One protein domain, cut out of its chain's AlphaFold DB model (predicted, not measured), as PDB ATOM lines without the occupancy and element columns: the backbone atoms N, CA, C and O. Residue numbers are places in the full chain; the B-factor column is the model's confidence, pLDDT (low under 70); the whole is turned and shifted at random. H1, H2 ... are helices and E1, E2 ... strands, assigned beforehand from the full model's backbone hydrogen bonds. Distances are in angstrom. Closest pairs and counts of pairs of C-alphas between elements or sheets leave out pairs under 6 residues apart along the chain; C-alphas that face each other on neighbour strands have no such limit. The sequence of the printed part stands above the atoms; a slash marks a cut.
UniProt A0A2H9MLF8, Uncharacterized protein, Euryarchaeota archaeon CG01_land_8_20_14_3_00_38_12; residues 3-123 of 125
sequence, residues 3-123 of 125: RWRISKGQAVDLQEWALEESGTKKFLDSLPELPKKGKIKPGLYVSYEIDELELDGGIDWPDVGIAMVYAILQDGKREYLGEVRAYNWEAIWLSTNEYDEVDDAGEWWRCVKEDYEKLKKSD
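This is residues 3 to 123 of the 125 residues of an uncharacterized protein of Euryarchaeota archaeon CG01_land_8_20_14_3_00_38_12 (UniProt A0A2H9MLF8). A twisted wall of four antiparallel strands has one face covered by two helices: H1 crosses the strands over one part of the sheet, and H4 runs along them over another. The short helices H2 and H3 only graze the sheet, and the long link of residues 29 to 42 makes a wide loop beside the edge strand E1. The printed part has 121 residues, with four named helices and four named strands in the order H1 H2 E1 H3 E2 E3 E4 H4; the sheet order is E1 - E2 - E3 - E4, and the class is mixed, helices and strands. The whole is compact, with a radius of gyration of the C-alphas of 14.7 A and spans of 46 by 33 by 23 A.

H1, residues 8 to 21, begins with C-alpha 8 at (263.615, 145.286, 151.104) and is 19.8 A long. H2 is residues 25 to 28, E1 residues 43 to 47, and H3 residues 52 to 55. E2, residues 63 to 72, is 25.8 A long and bends by 53 degrees at residue 66. E3, residues 78 to 87, is 26.3 A long and bends by 59 degrees at residue 81. E4, residues 91 to 96, spans 16.6 A. H4, residues 105 to 123, is 26.8 A long and ends with C-alpha 123 at (251.129, 161.667, 120.117).

E2, E3 and E4 form a meander, each strand the antiparallel neighbour of the one before, with hairpins E2 and E3, and E3 and E4. Within hydrogen-bond range are N 45 and O 70 across the neighbours E1 and E2, at 2.9 A, N 69 and O 82 across the neighbours E2 and E3, at 2.8 A, and N 85 and O 93 across the neighbours E3 and E4, at 2.9 A. H1 and H4 are on the same face, two layers with the sheet, and are apart. H1 has a height over the sheet of 8.1 A and runs across the strands, at 69 degrees to E2 on the local plane; its closest C-alphas to E2 are those of Gln 15 and Ile 66, 5.0 A. H4, at a height over the sheet of 8.6 A, runs along the strands, at 9 degrees to E3 on the local plane; the C-alphas of Leu 81 and Val 112 are the closest, 5.6 A. H1, with residues 8 to 11 alone, only just touches H3, with 3 pairs of C-alphas within 8 A; the closest are those of Lys 8 and Glu 52, 7.5 A. H2 is close to but not clearly touching H4; their closest C-alphas are those of Phe 27 and Trp 109, 7.2 A. In H1 and H4 every O i to N i+4 pair is within hydrogen-bond range; H2 and H3 are too short for such a pair.

The C-alphas farthest apart are those of Arg 3 and Lys 121, 46.6 A. The printed part has no cut, and the link from H2 to E1 is long. The mean pLDDT of the printed part is 92.5, and residue 3 is under 70.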
ATOM      1  N   ARG A   3     270.607 156.982 160.146       68.06
ATOM      2  CA  ARG A   3     269.725 156.933 161.317       68.06
ATOM      3  C   ARG A   3     268.513 156.049 161.068       68.06
ATOM      4  O   ARG A   3     268.082 155.412 162.023       68.06
ATOM      5  N   TRP A   4     268.050 155.927 159.823       78.94
ATOM      6  CA  TRP A   4     266.895 155.102 159.483       78.94
ATOM      7  C   TRP A   4     267.061 154.461 158.109       78.94
ATOM      8  O   TRP A   4     267.268 155.127 157.098       78.94
ATOM      9  N   ARG A   5     266.988 153.133 158.098       88.44
ATOM     10  CA  ARG A   5     267.073 152.305 156.901       88.44
ATOM     11  C   ARG A   5     266.078 151.172 157.042       88.44
ATOM     12  O   ARG A   5     266.047 150.526 158.092       88.44
ATOM     13  N   ILE A   6     265.329 150.893 155.984       90.69
ATOM     14  CA  ILE A   6     264.443 149.732 155.944       90.69
ATOM     15  C   ILE A   6     265.023 148.646 155.045       90.69
ATOM     16  O   ILE A   6     265.764 148.899 154.094       90.69
ATOM     17  N   SER A   7     264.735 147.395 155.385       92.19
ATOM     18  CA  SER A   7     265.046 146.268 154.514       92.19
ATOM     19  C   SER A   7     264.092 146.229 153.320       92.19
ATOM     20  O   SER A   7     262.983 146.753 153.370       92.19
ATOM     21  N   LYS A   8     264.487 145.522 152.260       90.81
ATOM     22  CA  LYS A   8     263.615 145.286 151.104       90.81
ATOM     23  C   LYS A   8     262.301 144.593 151.482       90.81
ATOM     24  O   LYS A   8     261.272 144.924 150.918       90.81
ATOM     25  N   GLY A   9     262.334 143.661 152.440       93.69
ATOM     26  CA  GLY A   9     261.119 142.999 152.936       93.69
ATOM     27  C   GLY A   9     260.167 143.990 153.604       93.69
ATOM     28  O   GLY A   9     259.004 144.055 153.242       93.69
ATOM     29  N   GLN A  10     260.698 144.848 154.475       93.75
ATOM     30  CA  GLN A  10     259.919 145.924 155.095       93.75
ATOM     31  C   GLN A  10     259.352 146.913 154.071       93.75
ATOM     32  O   GLN A  10     258.244 147.397 154.250       93.75
ATOM     33  N   ALA A  11     260.087 147.210 153.000       93.69
ATOM     34  CA  ALA A  11     259.587 148.072 151.933       93.69
ATOM     35  C   ALA A  11     258.429 147.426 151.148       93.69
ATOM     36  O   ALA A  11     257.514 148.129 150.731       93.69
ATOM     37  N   VAL A  12     258.430 146.097 150.988       94.88
ATOM     38  CA  VAL A  12     257.292 145.356 150.413       94.88
ATOM     39  C   VAL A  12     256.086 145.403 151.353       94.88
ATOM     40  O   VAL A  12     254.990 145.724 150.906       94.88
ATOM     41  N   ASP A  13     256.286 145.185 152.656       96.19
ATOM     42  CA  ASP A  13     255.204 145.293 153.646       96.19
ATOM     43  C   ASP A  13     254.618 146.723 153.694       96.19
ATOM     44  O   ASP A  13     253.410 146.914 153.846       96.19
ATOM     45  N   LEU A  14     255.471 147.745 153.539       95.69
ATOM     46  CA  LEU A  14     255.068 149.151 153.429       95.69
ATOM     47  C   LEU A  14     254.267 149.408 152.149       95.69
ATOM     48  O   LEU A  14     253.251 150.096 152.199       95.69
ATOM     49  N   GLN A  15     254.702 148.845 151.018       96.25
ATOM     50  CA  GLN A  15     253.997 148.936 149.741       96.25
ATOM     51  C   GLN A  15     252.599 148.322 149.834       96.25
ATOM     52  O   GLN A  15     251.632 148.969 149.437       96.25
ATOM     53  N   GLU A  16     252.463 147.111 150.379       96.12
ATOM     54  CA  GLU A  16     251.156 146.464 150.534       96.12
ATOM     55  C   GLU A  16     250.214 147.297 151.411       96.12
ATOM     56  O   GLU A  16     249.087 147.581 150.996       96.12
ATOM     57  N   TRP A  17     250.696 147.759 152.570       97.12
ATOM     58  CA  TRP A  17     249.933 148.640 153.454       97.12
ATOM     59  C   TRP A  17     249.500 149.930 152.747       97.12
ATOM     60  O   TRP A  17     248.322 150.277 152.772       97.12
ATOM     61  N   ALA A  18     250.425 150.619 152.074       96.38
ATOM     62  CA  ALA A  18     250.146 151.906 151.447       96.38
ATOM     63  C   ALA A  18     249.134 151.786 150.301       96.38
ATOM     64  O   ALA A  18     248.253 152.634 150.157       96.38
ATOM     65  N   LEU A  19     249.211 150.722 149.495       96.62
ATOM     66  CA  LEU A  19     248.245 150.462 148.423       96.62
ATOM     67  C   LEU A  19     246.829 150.235 148.961       96.62
ATOM     68  O   LEU A  19     245.856 150.689 148.347       96.62
ATOM     69  N   GLU A  20     246.709 149.526 150.083       96.38
ATOM     70  CA  GLU A  20     245.424 149.248 150.724       96.38
ATOM     71  C   GLU A  20     244.852 150.485 151.413       96.38
ATOM     72  O   GLU A  20     243.721 150.871 151.113       96.38
ATOM     73  N   GLU A  21     245.642 151.138 152.263       96.81
ATOM     74  CA  GLU A  21     245.210 152.279 153.076       96.81
ATOM     75  C   GLU A  21     244.871 153.502 152.211       96.81
ATOM     76  O   GLU A  21     243.859 154.165 152.430       96.81
ATOM     77  N   SER A  22     245.647 153.756 151.151       95.19
ATOM     78  CA  SER A  22     245.332 154.827 150.194       95.19
ATOM     79  C   SER A  22     244.089 154.545 149.349       95.19
ATOM     80  O   SER A  22     243.533 155.451 148.733       95.19
ATOM     81  N   GLY A  23     243.664 153.282 149.240       96.00
ATOM     82  CA  GLY A  23     242.599 152.869 148.329       96.00
ATOM     83  C   GLY A  23     242.971 152.938 146.841       96.00
ATOM     84  O   GLY A  23     242.076 152.817 145.992       96.00
ATOM     85  N   THR A  24     244.254 153.111 146.501       96.50
ATOM     86  CA  THR A  24     244.747 153.150 145.110       96.50
ATOM     87  C   THR A  24     244.817 151.767 144.464       96.50
ATOM     88  O   THR A  24     244.666 151.663 143.243       96.50
ATOM     89  N   LYS A  25     244.932 150.697 145.266       95.88
ATOM     90  CA  LYS A  25     244.992 149.291 144.816       95.88
ATOM     91  C   LYS A  25     243.943 148.947 143.757       95.88
ATOM     92  O   LYS A  25     244.277 148.438 142.696       95.88
ATOM     93  N   LYS A  26     242.683 149.343 143.968       95.12
ATOM     94  CA  LYS A  26     241.573 149.072 143.029       95.12
ATOM     95  C   LYS A  26     241.769 149.673 141.630       95.12
ATOM     96  O   LYS A  26     241.193 149.177 140.665       95.12
ATOM     97  N   PHE A  27     242.517 150.770 141.521       95.81
ATOM     98  CA  PHE A  27     242.822 151.408 140.244       95.81
ATOM     99  C   PHE A  27     244.043 150.759 139.600       95.81
ATOM    100  O   PHE A  27     244.019 150.454 138.408       95.81
ATOM    101  N   LEU A  28     245.074 150.495 140.399       96.19
ATOM    102  CA  LEU A  28     246.332 149.926 139.931       96.19
ATOM    103  C   LEU A  28     246.213 148.450 139.527       96.19
ATOM    104  O   LEU A  28     246.811 148.059 138.530       96.19
ATOM    105  N   ASP A  29     245.356 147.665 140.187       93.88
ATOM    106  CA  ASP A  29     245.051 146.269 139.823       93.88
ATOM    107  C   ASP A  29     244.449 146.137 138.411       93.88
ATOM    108  O   ASP A  29     244.479 145.066 137.803       93.88
ATOM    109  N   SER A  30     243.889 147.225 137.867       92.81
ATOM    110  CA  SER A  30     243.362 147.253 136.497       92.81
ATOM    111  C   SER A  30     244.440 147.466 135.429       92.81
ATOM    112  O   SER A  30     244.157 147.317 134.236       92.81
ATOM    113  N   LEU A  31     245.663 147.817 135.839       95.50
ATOM    114  CA  LEU A  31     246.772 148.104 134.942       95.50
ATOM    115  C   LEU A  31     247.708 146.905 134.779       95.50
ATOM    116  O   LEU A  31     247.993 146.191 135.741       95.50
ATOM    117  N   PRO A  32     248.257 146.694 133.571       96.44
ATOM    118  CA  PRO A  32     249.379 145.787 133.400       96.44
ATOM    119  C   PRO A  32     250.627 146.325 134.116       96.44
ATOM    120  O   PRO A  32     250.932 147.520 134.055       96.44
ATOM    121  N   GLU A  33     251.395 145.424 134.730       96.50
ATOM    122  CA  GLU A  33     252.718 145.760 135.253       96.50
ATOM    123  C   GLU A  33     253.671 146.118 134.101       96.50
ATOM    124  O   GLU A  33     253.647 145.508 133.024       96.50
ATOM    125  N   LEU A  34     254.511 147.125 134.320       94.69
ATOM    126  CA  LEU A  34     255.472 147.622 133.355       94.69
ATOM    127  C   LEU A  34     256.552 146.563 133.062       94.69
ATOM    128  O   LEU A  34     257.334 146.208 133.947       94.69
ATOM    129  N   PRO A  35     256.679 146.079 131.812       92.31
ATOM    130  CA  PRO A  35     257.677 145.066 131.493       92.31
ATOM    131  C   PRO A  35     259.109 145.595 131.656       92.31
ATOM    132  O   PRO A  35     259.471 146.630 131.093       92.31
ATOM    133  N   LYS A  36     259.976 144.832 132.337       87.75
ATOM    134  CA  LYS A  36     261.402 145.189 132.505       87.75
ATOM    135  C   LYS A  36     262.231 145.068 131.220       87.75
ATOM    136  O   LYS A  36     263.325 145.620 131.135       87.75
ATOM    137  N   LYS A  37     261.764 144.291 130.235       86.50
ATOM    138  CA  LYS A  37     262.484 144.003 128.983       86.50
ATOM    139  C   LYS A  37     261.518 143.862 127.809       86.50
ATOM    140  O   LYS A  37     260.389 143.410 127.977       86.50
ATOM    141  N   GLY A  38     262.021 144.148 126.609       85.81
ATOM    142  CA  GLY A  38     261.308 143.939 125.349       85.81
ATOM    143  C   GLY A  38     260.562 145.174 124.846       85.81
ATOM    144  O   GLY A  38     260.621 146.249 125.436       85.81
ATOM    145  N   LYS A  39     259.881 145.017 123.706       86.50
ATOM    146  CA  LYS A  39     259.075 146.082 123.104       86.50
ATOM    147  C   LYS A  39     257.739 146.179 123.839       86.50
ATOM    148  O   LYS A  39     256.930 145.256 123.764       86.50
ATOM    149  N   ILE A  40     257.525 147.292 124.532       93.25
ATOM    150  CA  ILE A  40     256.300 147.556 125.289       93.25
ATOM    151  C   ILE A  40     255.263 148.153 124.334       93.25
ATOM    152  O   ILE A  40     255.591 148.994 123.497       93.25
ATOM    153  N   LYS A  41     254.019 147.673 124.404       93.62
ATOM    154  CA  LYS A  41     252.929 148.230 123.594       93.62
ATOM    155  C   LYS A  41     252.478 149.566 124.189       93.62
ATOM    156  O   LYS A  41     252.483 149.678 125.415       93.62
ATOM    157  N   PRO A  42     252.020 150.523 123.369       94.44
ATOM    158  CA  PRO A  42     251.455 151.760 123.886       94.44
ATOM    159  C   PRO A  42     250.296 151.482 124.844       94.44
ATOM    160  O   PRO A  42     249.496 150.572 124.602       94.44
ATOM    161  N   GLY A  43     250.230 152.224 125.943       95.19
ATOM    162  CA  GLY A  43     249.297 151.937 127.027       95.19
ATOM    163  C   GLY A  43     249.679 152.586 128.349       95.19
ATOM    164  O   GLY A  43     250.734 153.205 128.469       95.19
ATOM    165  N   LEU A  44     248.814 152.402 129.341       96.56
ATOM    166  CA  LEU A  44     249.039 152.796 130.726       96.56
ATOM    167  C   LEU A  44     249.534 151.575 131.514       96.56
ATOM    168  O   LEU A  44     248.968 150.492 131.364       96.56
ATOM    169  N   TYR A  45     250.579 151.746 132.317       97.56
ATOM    170  CA  TYR A  45     251.233 150.678 133.074       97.56
ATOM    171  C   TYR A  45     251.555 151.138 134.490       97.56
ATOM    172  O   TYR A  45     251.772 152.326 134.724       97.56
ATOM    173  N   VAL A  46     251.653 150.183 135.410       97.62
ATOM    174  CA  VAL A  46     252.121 150.410 136.781       97.62
ATOM    175  C   VAL A  46     253.465 149.723 137.005       97.62
ATOM    176  O   VAL A  46     253.705 148.630 136.500       97.62
ATOM    177  N   SER A  47     254.361 150.358 137.747       96.75
ATOM    178  CA  SER A  47     255.603 149.776 138.242       96.75
ATOM    179  C   SER A  47     255.552 149.725 139.762       96.75
ATOM    180  O   SER A  47     255.395 150.761 140.399       96.75
ATOM    181  N   TYR A  48     255.719 148.533 140.326       96.12
ATOM    182  CA  TYR A  48     255.864 148.312 141.771       96.12
ATOM    183  C   TYR A  48     257.338 148.141 142.176       96.12
ATOM    184  O   TYR A  48     257.652 147.583 143.228       96.12
ATOM    185  N   GLU A  49     258.262 148.543 141.300       94.31
ATOM    186  CA  GLU A  49     259.692 148.462 141.566       94.31
ATOM    187  C   GLU A  49     260.092 149.463 142.650       94.31
ATOM    188  O   GLU A  49     260.001 150.669 142.454       94.31
ATOM    189  N   ILE A  50     260.552 148.928 143.777       92.38
ATOM    190  CA  ILE A  50     261.098 149.694 144.895       92.38
ATOM    191  C   ILE A  50     262.541 150.084 144.561       92.38
ATOM    192  O   ILE A  50     263.372 149.195 144.327       92.38
ATOM    193  N   ASP A  51     262.845 151.384 144.571       90.56
ATOM    194  CA  ASP A  51     264.217 151.869 144.424       90.56
ATOM    195  C   ASP A  51     265.016 151.575 145.705       90.56
ATOM    196  O   ASP A  51     264.693 152.031 146.800       90.56
ATOM    197  N   GLU A  52     266.087 150.788 145.579       90.06
ATOM    198  CA  GLU A  52     266.930 150.420 146.720       90.06
ATOM    199  C   GLU A  52     267.687 151.624 147.309       90.06
ATOM    200  O   GLU A  52     268.103 151.569 148.469       90.06
ATOM    201  N   LEU A  53     267.850 152.706 146.537       89.75
ATOM    202  CA  LEU A  53     268.440 153.959 147.005       89.75
ATOM    203  C   LEU A  53     267.511 154.711 147.961       89.75
ATOM    204  O   LEU A  53     267.996 155.343 148.896       89.75
ATOM    205  N   GLU A  54     266.198 154.584 147.775       88.81
ATOM    206  CA  GLU A  54     265.184 155.182 148.647       88.81
ATOM    207  C   GLU A  54     265.018 154.417 149.959       88.81
ATOM    208  O   GLU A  54     264.251 154.838 150.806       88.81
ATOM    209  N   LEU A  55     265.724 153.301 150.173       91.31
ATOM    210  CA  LEU A  55     265.621 152.534 151.420       91.31
ATOM    211  C   LEU A  55     266.506 153.074 152.549       91.31
ATOM    212  O   LEU A  55     266.375 152.626 153.692       91.31
ATOM    213  N   ASP A  56     267.417 153.999 152.242       89.44
ATOM    214  CA  ASP A  56     268.242 154.725 153.211       89.44
ATOM    215  C   ASP A  56     267.769 156.183 153.276       89.44
ATOM    216  O   ASP A  56     268.047 156.977 152.382       89.44
ATOM    217  N   GLY A  57     267.059 156.543 154.348       80.56
ATOM    218  CA  GLY A  57     266.557 157.907 154.553       80.56
ATOM    219  C   GLY A  57     267.612 158.863 155.127       80.56
ATOM    220  O   GLY A  57     267.343 160.036 155.397       80.56
ATOM    221  N   GLY A  58     268.845 158.390 155.339       85.25
ATOM    222  CA  GLY A  58     269.906 159.195 155.923       85.25
ATOM    223  C   GLY A  58     269.578 159.592 157.362       85.25
ATOM    224  O   GLY A  58     269.753 158.790 158.276       85.25
ATOM    225  N   ILE A  59     269.196 160.851 157.587       80.00
ATOM    226  CA  ILE A  59     268.824 161.362 158.921       80.00
ATOM    227  C   ILE A  59     267.334 161.145 159.215       80.00
ATOM    228  O   ILE A  59     266.996 160.934 160.383       80.00
ATOM    229  N   ASP A  60     266.499 161.145 158.177       82.44
ATOM    230  CA  ASP A  60     265.048 160.987 158.246       82.44
ATOM    231  C   ASP A  60     264.648 159.555 157.869       82.44
ATOM    232  O   ASP A  60     265.500 158.753 157.476       82.44
ATOM    233  N   TRP A  61     263.374 159.196 158.048       85.75
ATOM    234  CA  TRP A  61     262.890 157.915 157.530       85.75
ATOM    235  C   TRP A  61     262.784 157.953 156.004       85.75
ATOM    236  O   TRP A  61     262.594 159.024 155.427       85.75
ATOM    237  N   PRO A  62     262.918 156.798 155.338       84.25
ATOM    238  CA  PRO A  62     262.840 156.756 153.894       84.25
ATOM    239  C   PRO A  62     261.400 156.987 153.404       84.25
ATOM    240  O   PRO A  62     260.456 156.413 153.953       84.25
ATOM    241  N   ASP A  63     261.262 157.835 152.386       89.19
ATOM    242  CA  ASP A  63     260.028 158.092 151.636       89.19
ATOM    243  C   ASP A  63     260.103 157.305 150.326       89.19
ATOM    244  O   ASP A  63     260.821 157.691 149.406       89.19
ATOM    245  N   VAL A  64     259.450 156.145 150.295       91.31
ATOM    246  CA  VAL A  64     259.618 155.165 149.217       91.31
ATOM    247  C   VAL A  64     258.500 155.326 148.197       91.31
ATOM    248  O   VAL A  64     257.324 155.282 148.561       91.31
ATOM    249  N   GLY A  65     258.852 155.424 146.914       93.38
ATOM    250  CA  GLY A  65     257.915 155.279 145.805       93.38
ATOM    251  C   GLY A  65     257.412 153.839 145.722       93.38
ATOM    252  O   GLY A  65     258.099 152.949 145.217       93.38
ATOM    253  N   ILE A  66     256.209 153.581 146.237       94.94
ATOM    254  CA  ILE A  66     255.658 152.223 146.336       94.94
ATOM    255  C   ILE A  66     254.902 151.794 145.078       94.94
ATOM    256  O   ILE A  66     254.787 150.597 144.820       94.94
ATOM    257  N   ALA A  67     254.408 152.727 144.266       96.81
ATOM    258  CA  ALA A  67     253.858 152.415 142.950       96.81
ATOM    259  C   ALA A  67     253.954 153.621 142.021       96.81
ATOM    260  O   ALA A  67     253.500 154.696 142.379       96.81
ATOM    261  N   MET A  68     254.468 153.435 140.808       97.12
ATOM    262  CA  MET A  68     254.624 154.499 139.810       97.12
ATOM    263  C   MET A  68     253.799 154.173 138.569       97.12
ATOM    264  O   MET A  68     253.847 153.052 138.058       97.12
ATOM    265  N   VAL A  69     253.060 155.144 138.046       97.50
ATOM    266  CA  VAL A  69     252.234 154.993 136.847       97.50
ATOM    267  C   VAL A  69     252.907 155.664 135.658       97.50
ATOM    268  O   VAL A  69     253.286 156.837 135.701       97.50
ATOM    269  N   TYR A  70     253.012 154.914 134.563       96.75
ATOM    270  CA  TYR A  70     253.642 155.359 133.329       96.75
ATOM    271  C   TYR A  70     252.723 155.195 132.124       96.75
ATOM    272  O   TYR A  70     252.054 154.172 131.962       96.75
ATOM    273  N   ALA A  71     252.779 156.162 131.215       96.38
ATOM    274  CA  ALA A  71     252.277 156.019 129.858       96.38
ATOM    275  C   ALA A  71     253.402 155.601 128.910       96.38
ATOM    276  O   ALA A  71     254.500 156.152 128.937       96.38
ATOM    277  N   ILE A  72     253.106 154.644 128.037       95.44
ATOM    278  CA  ILE A  72     253.944 154.276 126.899       95.44
ATOM    279  C   ILE A  72     253.267 154.813 125.639       95.44
ATOM    280  O   ILE A  72     252.127 154.441 125.347       95.44
ATOM    281  N   LEU A  73     253.956 155.695 124.919       93.00
ATOM    282  CA  LEU A  73     253.477 156.332 123.686       93.00
ATOM    283  C   LEU A  73     253.785 155.475 122.445       93.00
ATOM    284  O   LEU A  73     254.454 154.440 122.544       93.00
ATOM    285  N   GLN A  74     253.276 155.860 121.268       89.81
ATOM    286  CA  GLN A  74     253.459 155.078 120.033       89.81
ATOM    287  C   GLN A  74     254.916 154.966 119.585       89.81
ATOM    288  O   GLN A  74     255.322 153.921 119.067       89.81
ATOM    289  N   ASP A  75     255.707 156.009 119.820       87.75
ATOM    290  CA  ASP A  75     257.149 156.037 119.565       87.75
ATOM    291  C   ASP A  75     257.962 155.197 120.576       87.75
ATOM    292  O   ASP A  75     259.168 155.002 120.407       87.75
ATOM    293  N   GLY A  76     257.299 154.642 121.597       87.38
ATOM    294  CA  GLY A  76     257.906 153.872 122.678       87.38
ATOM    295  C   GLY A  76     258.431 154.728 123.830       87.38
ATOM    296  O   GLY A  76     259.031 154.174 124.757       87.38
ATOM    297  N   LYS A  77     258.212 156.049 123.805       90.44
ATOM    298  CA  LYS A  77     258.565 156.945 124.902       90.44
ATOM    299  C   LYS A  77     257.748 156.606 126.143       90.44
ATOM    300  O   LYS A  77     256.555 156.311 126.068       90.44
ATOM    301  N   ARG A  78     258.426 156.639 127.289       93.25
ATOM    302  CA  ARG A  78     257.841 156.442 128.613       93.25
ATOM    303  C   ARG A  78     257.659 157.798 129.277       93.25
ATOM    304  O   ARG A  78     258.643 158.505 129.468       93.25
ATOM    305  N   GLU A  79     256.429 158.112 129.643       95.44
ATOM    306  CA  GLU A  79     256.066 159.325 130.372       95.44
ATOM    307  C   GLU A  79     255.586 158.957 131.769       95.44
ATOM    308  O   GLU A  79     254.766 158.054 131.934       95.44
ATOM    309  N   TYR A  80     256.120 159.643 132.771       95.38
ATOM    310  CA  TYR A  80     255.676 159.530 134.155       95.38
ATOM    311  C   TYR A  80     254.382 160.325 134.357       95.38
ATOM    312  O   TYR A  80     254.282 161.457 133.882       95.38
ATOM    313  N   LEU A  81     253.406 159.739 135.052       96.19
ATOM    314  CA  LEU A  81     252.110 160.378 135.306       96.19
ATOM    315  C   LEU A  81     251.820 160.609 136.785       96.19
ATOM    316  O   LEU A  81     251.091 161.538 137.123       96.19
ATOM    317  N   GLY A  82     252.367 159.772 137.658       96.12
ATOM    318  CA  GLY A  82     252.166 159.889 139.092       96.12
ATOM    319  C   GLY A  82     252.672 158.677 139.842       96.12
ATOM    320  O   GLY A  82     252.991 157.648 139.242       96.12
ATOM    321  N   GLU A  83     252.717 158.795 141.157       96.81
ATOM    322  CA  GLU A  83     253.130 157.723 142.043       96.81
ATOM    323  C   GLU A  83     252.385 157.783 143.372       96.81
ATOM    324  O   GLU A  83     251.773 158.785 143.747       96.81
ATOM    325  N   VAL A  84     252.435 156.659 144.070       96.81
ATOM    326  CA  VAL A  84     252.096 156.551 145.478       96.81
ATOM    327  C   VAL A  84     253.415 156.458 146.224       96.81
ATOM    328  O   VAL A  84     254.268 155.638 145.871       96.81
ATOM    329  N   ARG A  85     253.573 157.280 147.253       95.19
ATOM    330  CA  ARG A  85     254.721 157.257 148.157       95.19
ATOM    331  C   ARG A  85     254.282 156.924 149.562       95.19
ATOM    332  O   ARG A  85     253.155 157.241 149.940       95.19
ATOM    333  N   ALA A  86     255.162 156.309 150.334       94.75
ATOM    334  CA  ALA A  86     254.871 155.964 151.712       94.75
ATOM    335  C   ALA A  86     256.065 156.230 152.623       94.75
ATOM    336  O   ALA A  86     257.203 155.871 152.312       94.75
ATOM    337  N   TYR A  87     255.761 156.774 153.799       92.31
ATOM    338  CA  TYR A  87     256.726 157.047 154.854       92.31
ATOM    339  C   TYR A  87     256.282 156.379 156.148       92.31
ATOM    340  O   TYR A  87     255.211 156.668 156.689       92.31
ATOM    341  N   ASN A  88     257.135 155.480 156.639       90.69
ATOM    342  CA  ASN A  88     257.095 154.919 157.990       90.69
ATOM    343  C   ASN A  88     255.722 154.382 158.474       90.69
ATOM    344  O   ASN A  88     255.436 154.440 159.662       90.69
ATOM    345  N   TRP A  89     254.863 153.849 157.592       93.25
ATOM    346  CA  TRP A  89     253.481 153.435 157.935       93.25
ATOM    347  C   TRP A  89     252.634 154.537 158.604       93.25
ATOM    348  O   TRP A  89     251.658 154.258 159.298       93.25
ATOM    349  N   GLU A  90     253.020 155.796 158.418       92.56
ATOM    350  CA  GLU A  90     252.404 156.959 159.058       92.56
ATOM    351  C   GLU A  90     251.742 157.870 158.031       92.56
ATOM    352  O   GLU A  90     250.684 158.436 158.301       92.56
ATOM    353  N   ALA A  91     252.361 158.007 156.860       93.25
ATOM    354  CA  ALA A  91     251.916 158.918 155.823       93.25
ATOM    355  C   ALA A  91     252.011 158.281 154.438       93.25
ATOM    356  O   ALA A  91     252.885 157.452 154.164       93.25
ATOM    357  N   ILE A  92     251.082 158.694 153.580       95.69
ATOM    358  CA  ILE A  92     251.004 158.303 152.180       95.69
ATOM    359  C   ILE A  92     250.805 159.578 151.373       95.69
ATOM    360  O   ILE A  92     249.903 160.351 151.685       95.69
ATOM    361  N   TRP A  93     251.602 159.757 150.323       95.94
ATOM    362  CA  TRP A  93     251.407 160.841 149.364       95.94
ATOM    363  C   TRP A  93     251.005 160.276 148.017       95.94
ATOM    364  O   TRP A  93     251.586 159.312 147.516       95.94
ATOM    365  N   LEU A  94     249.991 160.901 147.435       96.50
ATOM    366  CA  LEU A  94     249.531 160.633 146.088       96.50
ATOM    367  C   LEU A  94     249.999 161.787 145.216       96.50
ATOM    368  O   LEU A  94     249.417 162.862 145.277       96.50
ATOM    369  N   SER A  95     251.045 161.586 144.424       95.31
ATOM    370  CA  SER A  95     251.593 162.649 143.584       95.31
ATOM    371  C   SER A  95     251.345 162.365 142.108       95.31
ATOM    372  O   SER A  95     251.193 161.220 141.667       95.31
ATOM    373  N   THR A  96     251.267 163.432 141.326       94.56
ATOM    374  CA  THR A  96     251.230 163.397 139.867       94.56
ATOM    375  C   THR A  96     252.436 164.155 139.314       94.56
ATOM    376  O   THR A  96     253.307 164.615 140.046       94.56
ATOM    377  N   ASN A  97     252.526 164.280 137.998       88.31
ATOM    378  CA  ASN A  97     253.467 165.194 137.341       88.31
ATOM    379  C   ASN A  97     253.216 166.695 137.644       88.31
ATOM    380  O   ASN A  97     254.122 167.505 137.458       88.31
ATOM    381  N   GLU A  98     251.993 167.067 138.035       87.81
ATOM    382  CA  GLU A  98     251.521 168.446 138.220       87.81
ATOM    383  C   GLU A  98     251.333 168.793 139.706       87.81
ATOM    384  O   GLU A  98     251.456 169.962 140.074       87.81
ATOM    385  N   TYR A  99     251.052 167.797 140.553       89.50
ATOM    386  CA  TYR A  99     250.738 167.981 141.969       89.50
ATOM    387  C   TYR A  99     251.605 167.080 142.848       89.50
ATOM    388  O   TYR A  99     251.614 165.864 142.671       89.50
ATOM    389  N   ASP A 100     252.278 167.671 143.834       87.38
ATOM    390  CA  ASP A 100     253.094 166.920 144.799       87.38
ATOM    391  C   ASP A 100     252.237 166.102 145.784       87.38
ATOM    392  O   ASP A 100     252.699 165.098 146.318       87.38
ATOM    393  N   GLU A 101     250.981 166.499 146.002       90.75
ATOM    394  CA  GLU A 101     250.033 165.805 146.873       90.75
ATOM    395  C   GLU A 101     248.601 166.008 146.362       90.75
ATOM    396  O   GLU A 101     248.200 167.118 146.005       90.75
ATOM    397  N   VAL A 102     247.842 164.917 146.314       92.81
ATOM    398  CA  VAL A 102     246.428 164.872 145.953       92.81
ATOM    399  C   VAL A 102     245.655 164.226 147.097       92.81
ATOM    400  O   VAL A 102     246.033 163.160 147.582       92.81
ATOM    401  N   ASP A 103     244.552 164.861 147.491       88.88
ATOM    402  CA  ASP A 103     243.843 164.566 148.740       88.88
ATOM    403  C   ASP A 103     243.198 163.167 148.788       88.88
ATOM    404  O   ASP A 103     243.029 162.596 149.868       88.88
ATOM    405  N   ASP A 104     242.810 162.597 147.640       94.12
ATOM    406  CA  ASP A 104     242.194 161.269 147.584       94.12
ATOM    407  C   ASP A 104     242.545 160.464 146.322       94.12
ATOM    408  O   ASP A 104     242.822 160.995 145.244       94.12
ATOM    409  N   ALA A 105     242.482 159.134 146.441       95.50
ATOM    410  CA  ALA A 105     242.839 158.215 145.361       95.50
ATOM    411  C   ALA A 105     241.949 158.321 144.114       95.50
ATOM    412  O   ALA A 105     242.392 157.998 143.011       95.50
ATOM    413  N   GLY A 106     240.685 158.718 144.266       96.75
ATOM    414  CA  GLY A 106     239.769 158.922 143.148       96.75
ATOM    415  C   GLY A 106     240.149 160.148 142.325       96.75
ATOM    416  O   GLY A 106     240.176 160.061 141.093       96.75
ATOM    417  N   GLU A 107     240.476 161.255 142.988       95.69
ATOM    418  CA  GLU A 107     240.999 162.451 142.333       95.69
ATOM    419  C   GLU A 107     242.376 162.201 141.712       95.69
ATOM    420  O   GLU A 107     242.567 162.493 140.531       95.69
ATOM    421  N   TRP A 108     243.289 161.560 142.442       97.31
ATOM    422  CA  TRP A 108     244.605 161.189 141.920       97.31
ATOM    423  C   TRP A 108     244.486 160.366 140.629       97.31
ATOM    424  O   TRP A 108     245.081 160.689 139.598       97.31
ATOM    425  N   TRP A 109     243.616 159.351 140.632       97.06
ATOM    426  CA  TRP A 109     243.376 158.528 139.450       97.06
ATOM    427  C   TRP A 109     242.719 159.297 138.297       97.06
ATOM    428  O   TRP A 109     242.950 158.992 137.120       97.06
ATOM    429  N   ARG A 110     241.875 160.289 138.602       96.06
ATOM    430  CA  ARG A 110     241.305 161.187 137.593       96.06
ATOM    431  C   ARG A 110     242.414 161.991 136.913       96.06
ATOM    432  O   ARG A 110     242.447 161.978 135.683       96.06
ATOM    433  N   CYS A 111     243.329 162.593 137.674       95.81
ATOM    434  CA  CYS A 111     244.456 163.355 137.130       95.81
ATOM    435  C   CYS A 111     245.349 162.484 136.231       95.81
ATOM    436  O   CYS A 111     245.572 162.833 135.072       95.81
ATOM    437  N   VAL A 112     245.736 161.287 136.693       96.06
ATOM    438  CA  VAL A 112     246.528 160.327 135.897       96.06
ATOM    439  C   VAL A 112     245.871 160.023 134.543       96.06
ATOM    440  O   VAL A 112     246.531 160.016 133.501       96.06
ATOM    441  N   LYS A 113     244.555 159.783 134.525       95.19
ATOM    442  CA  LYS A 113     243.827 159.509 133.274       95.19
ATOM    443  C   LYS A 113     243.716 160.732 132.373       95.19
ATOM    444  O   LYS A 113     243.823 160.590 131.155       95.19
ATOM    445  N   GLU A 114     243.462 161.906 132.942       94.69
ATOM    446  CA  GLU A 114     243.385 163.153 132.179       94.69
ATOM    447  C   GLU A 114     244.709 163.434 131.464       94.69
ATOM    448  O   GLU A 114     244.702 163.722 130.264       94.69
ATOM    449  N   ASP A 115     245.836 163.245 132.146       94.12
ATOM    450  CA  ASP A 115     247.159 163.433 131.557       94.12
ATOM    451  C   ASP A 115     247.487 162.402 130.492       94.12
ATOM    452  O   ASP A 115     247.967 162.755 129.411       94.12
ATOM    453  N   TYR A 116     247.137 161.139 130.726       94.50
ATOM    454  CA  TYR A 116     247.278 160.115 129.701       94.50
ATOM    455  C   TYR A 116     246.489 160.456 128.424       94.50
ATOM    456  O   TYR A 116     246.999 160.310 127.309       94.50
ATOM    457  N   GLU A 117     245.262 160.968 128.548       93.25
ATOM    458  CA  GLU A 117     244.467 161.389 127.390       93.25
ATOM    459  C   GLU A 117     245.028 162.649 126.704       93.25
ATOM    460  O   GLU A 117     244.969 162.746 125.472       93.25
ATOM    461  N   LYS A 118     245.611 163.599 127.453       92.25
ATOM    462  CA  LYS A 118     246.346 164.746 126.875       92.25
ATOM    463  C   LYS A 118     247.544 164.261 126.046       92.25
ATOM    464  O   LYS A 118     247.736 164.727 124.917       92.25
ATOM    465  N   LEU A 119     248.310 163.299 126.567       91.44
ATOM    466  CA  LEU A 119     249.467 162.719 125.882       91.44
ATOM    467  C   LEU A 119     249.058 161.984 124.606       91.44
ATOM    468  O   LEU A 119     249.597 162.279 123.543       91.44
ATOM    469  N   LYS A 120     248.043 161.115 124.664       86.88
ATOM    470  CA  LYS A 120     247.520 160.412 123.478       86.88
ATOM    471  C   LYS A 120     247.105 161.364 122.359       86.88
ATOM    472  O   LYS A 120     247.396 161.114 121.195       86.88
ATOM    473  N   LYS A 121     246.427 162.468 122.692       86.62
ATOM    474  CA  LYS A 121     246.025 163.483 121.699       86.62
ATOM    475  C   LYS A 121     247.215 164.201 121.068       86.62
ATOM    476  O   LYS A 121     247.091 164.683 119.945       86.62
ATOM    477  N   SER A 122     248.318 164.314 121.800       79.88
ATOM    478  CA  SER A 122     249.541 164.973 121.339       79.88
ATOM    479  C   SER A 122     250.400 164.033 120.492       79.88
ATOM    480  O   SER A 122     250.939 164.469 119.488       79.88
ATOM    481  N   ASP A 123     250.441 162.747 120.844       76.12
ATOM    482  CA  ASP A 123     251.129 161.667 120.117       76.12
ATOM    483  C   ASP A 123     250.485 161.353 118.750       76.12
ATOM    484  O   ASP A 123     251.137 160.862 117.836       76.12
TER     485      ASP A 123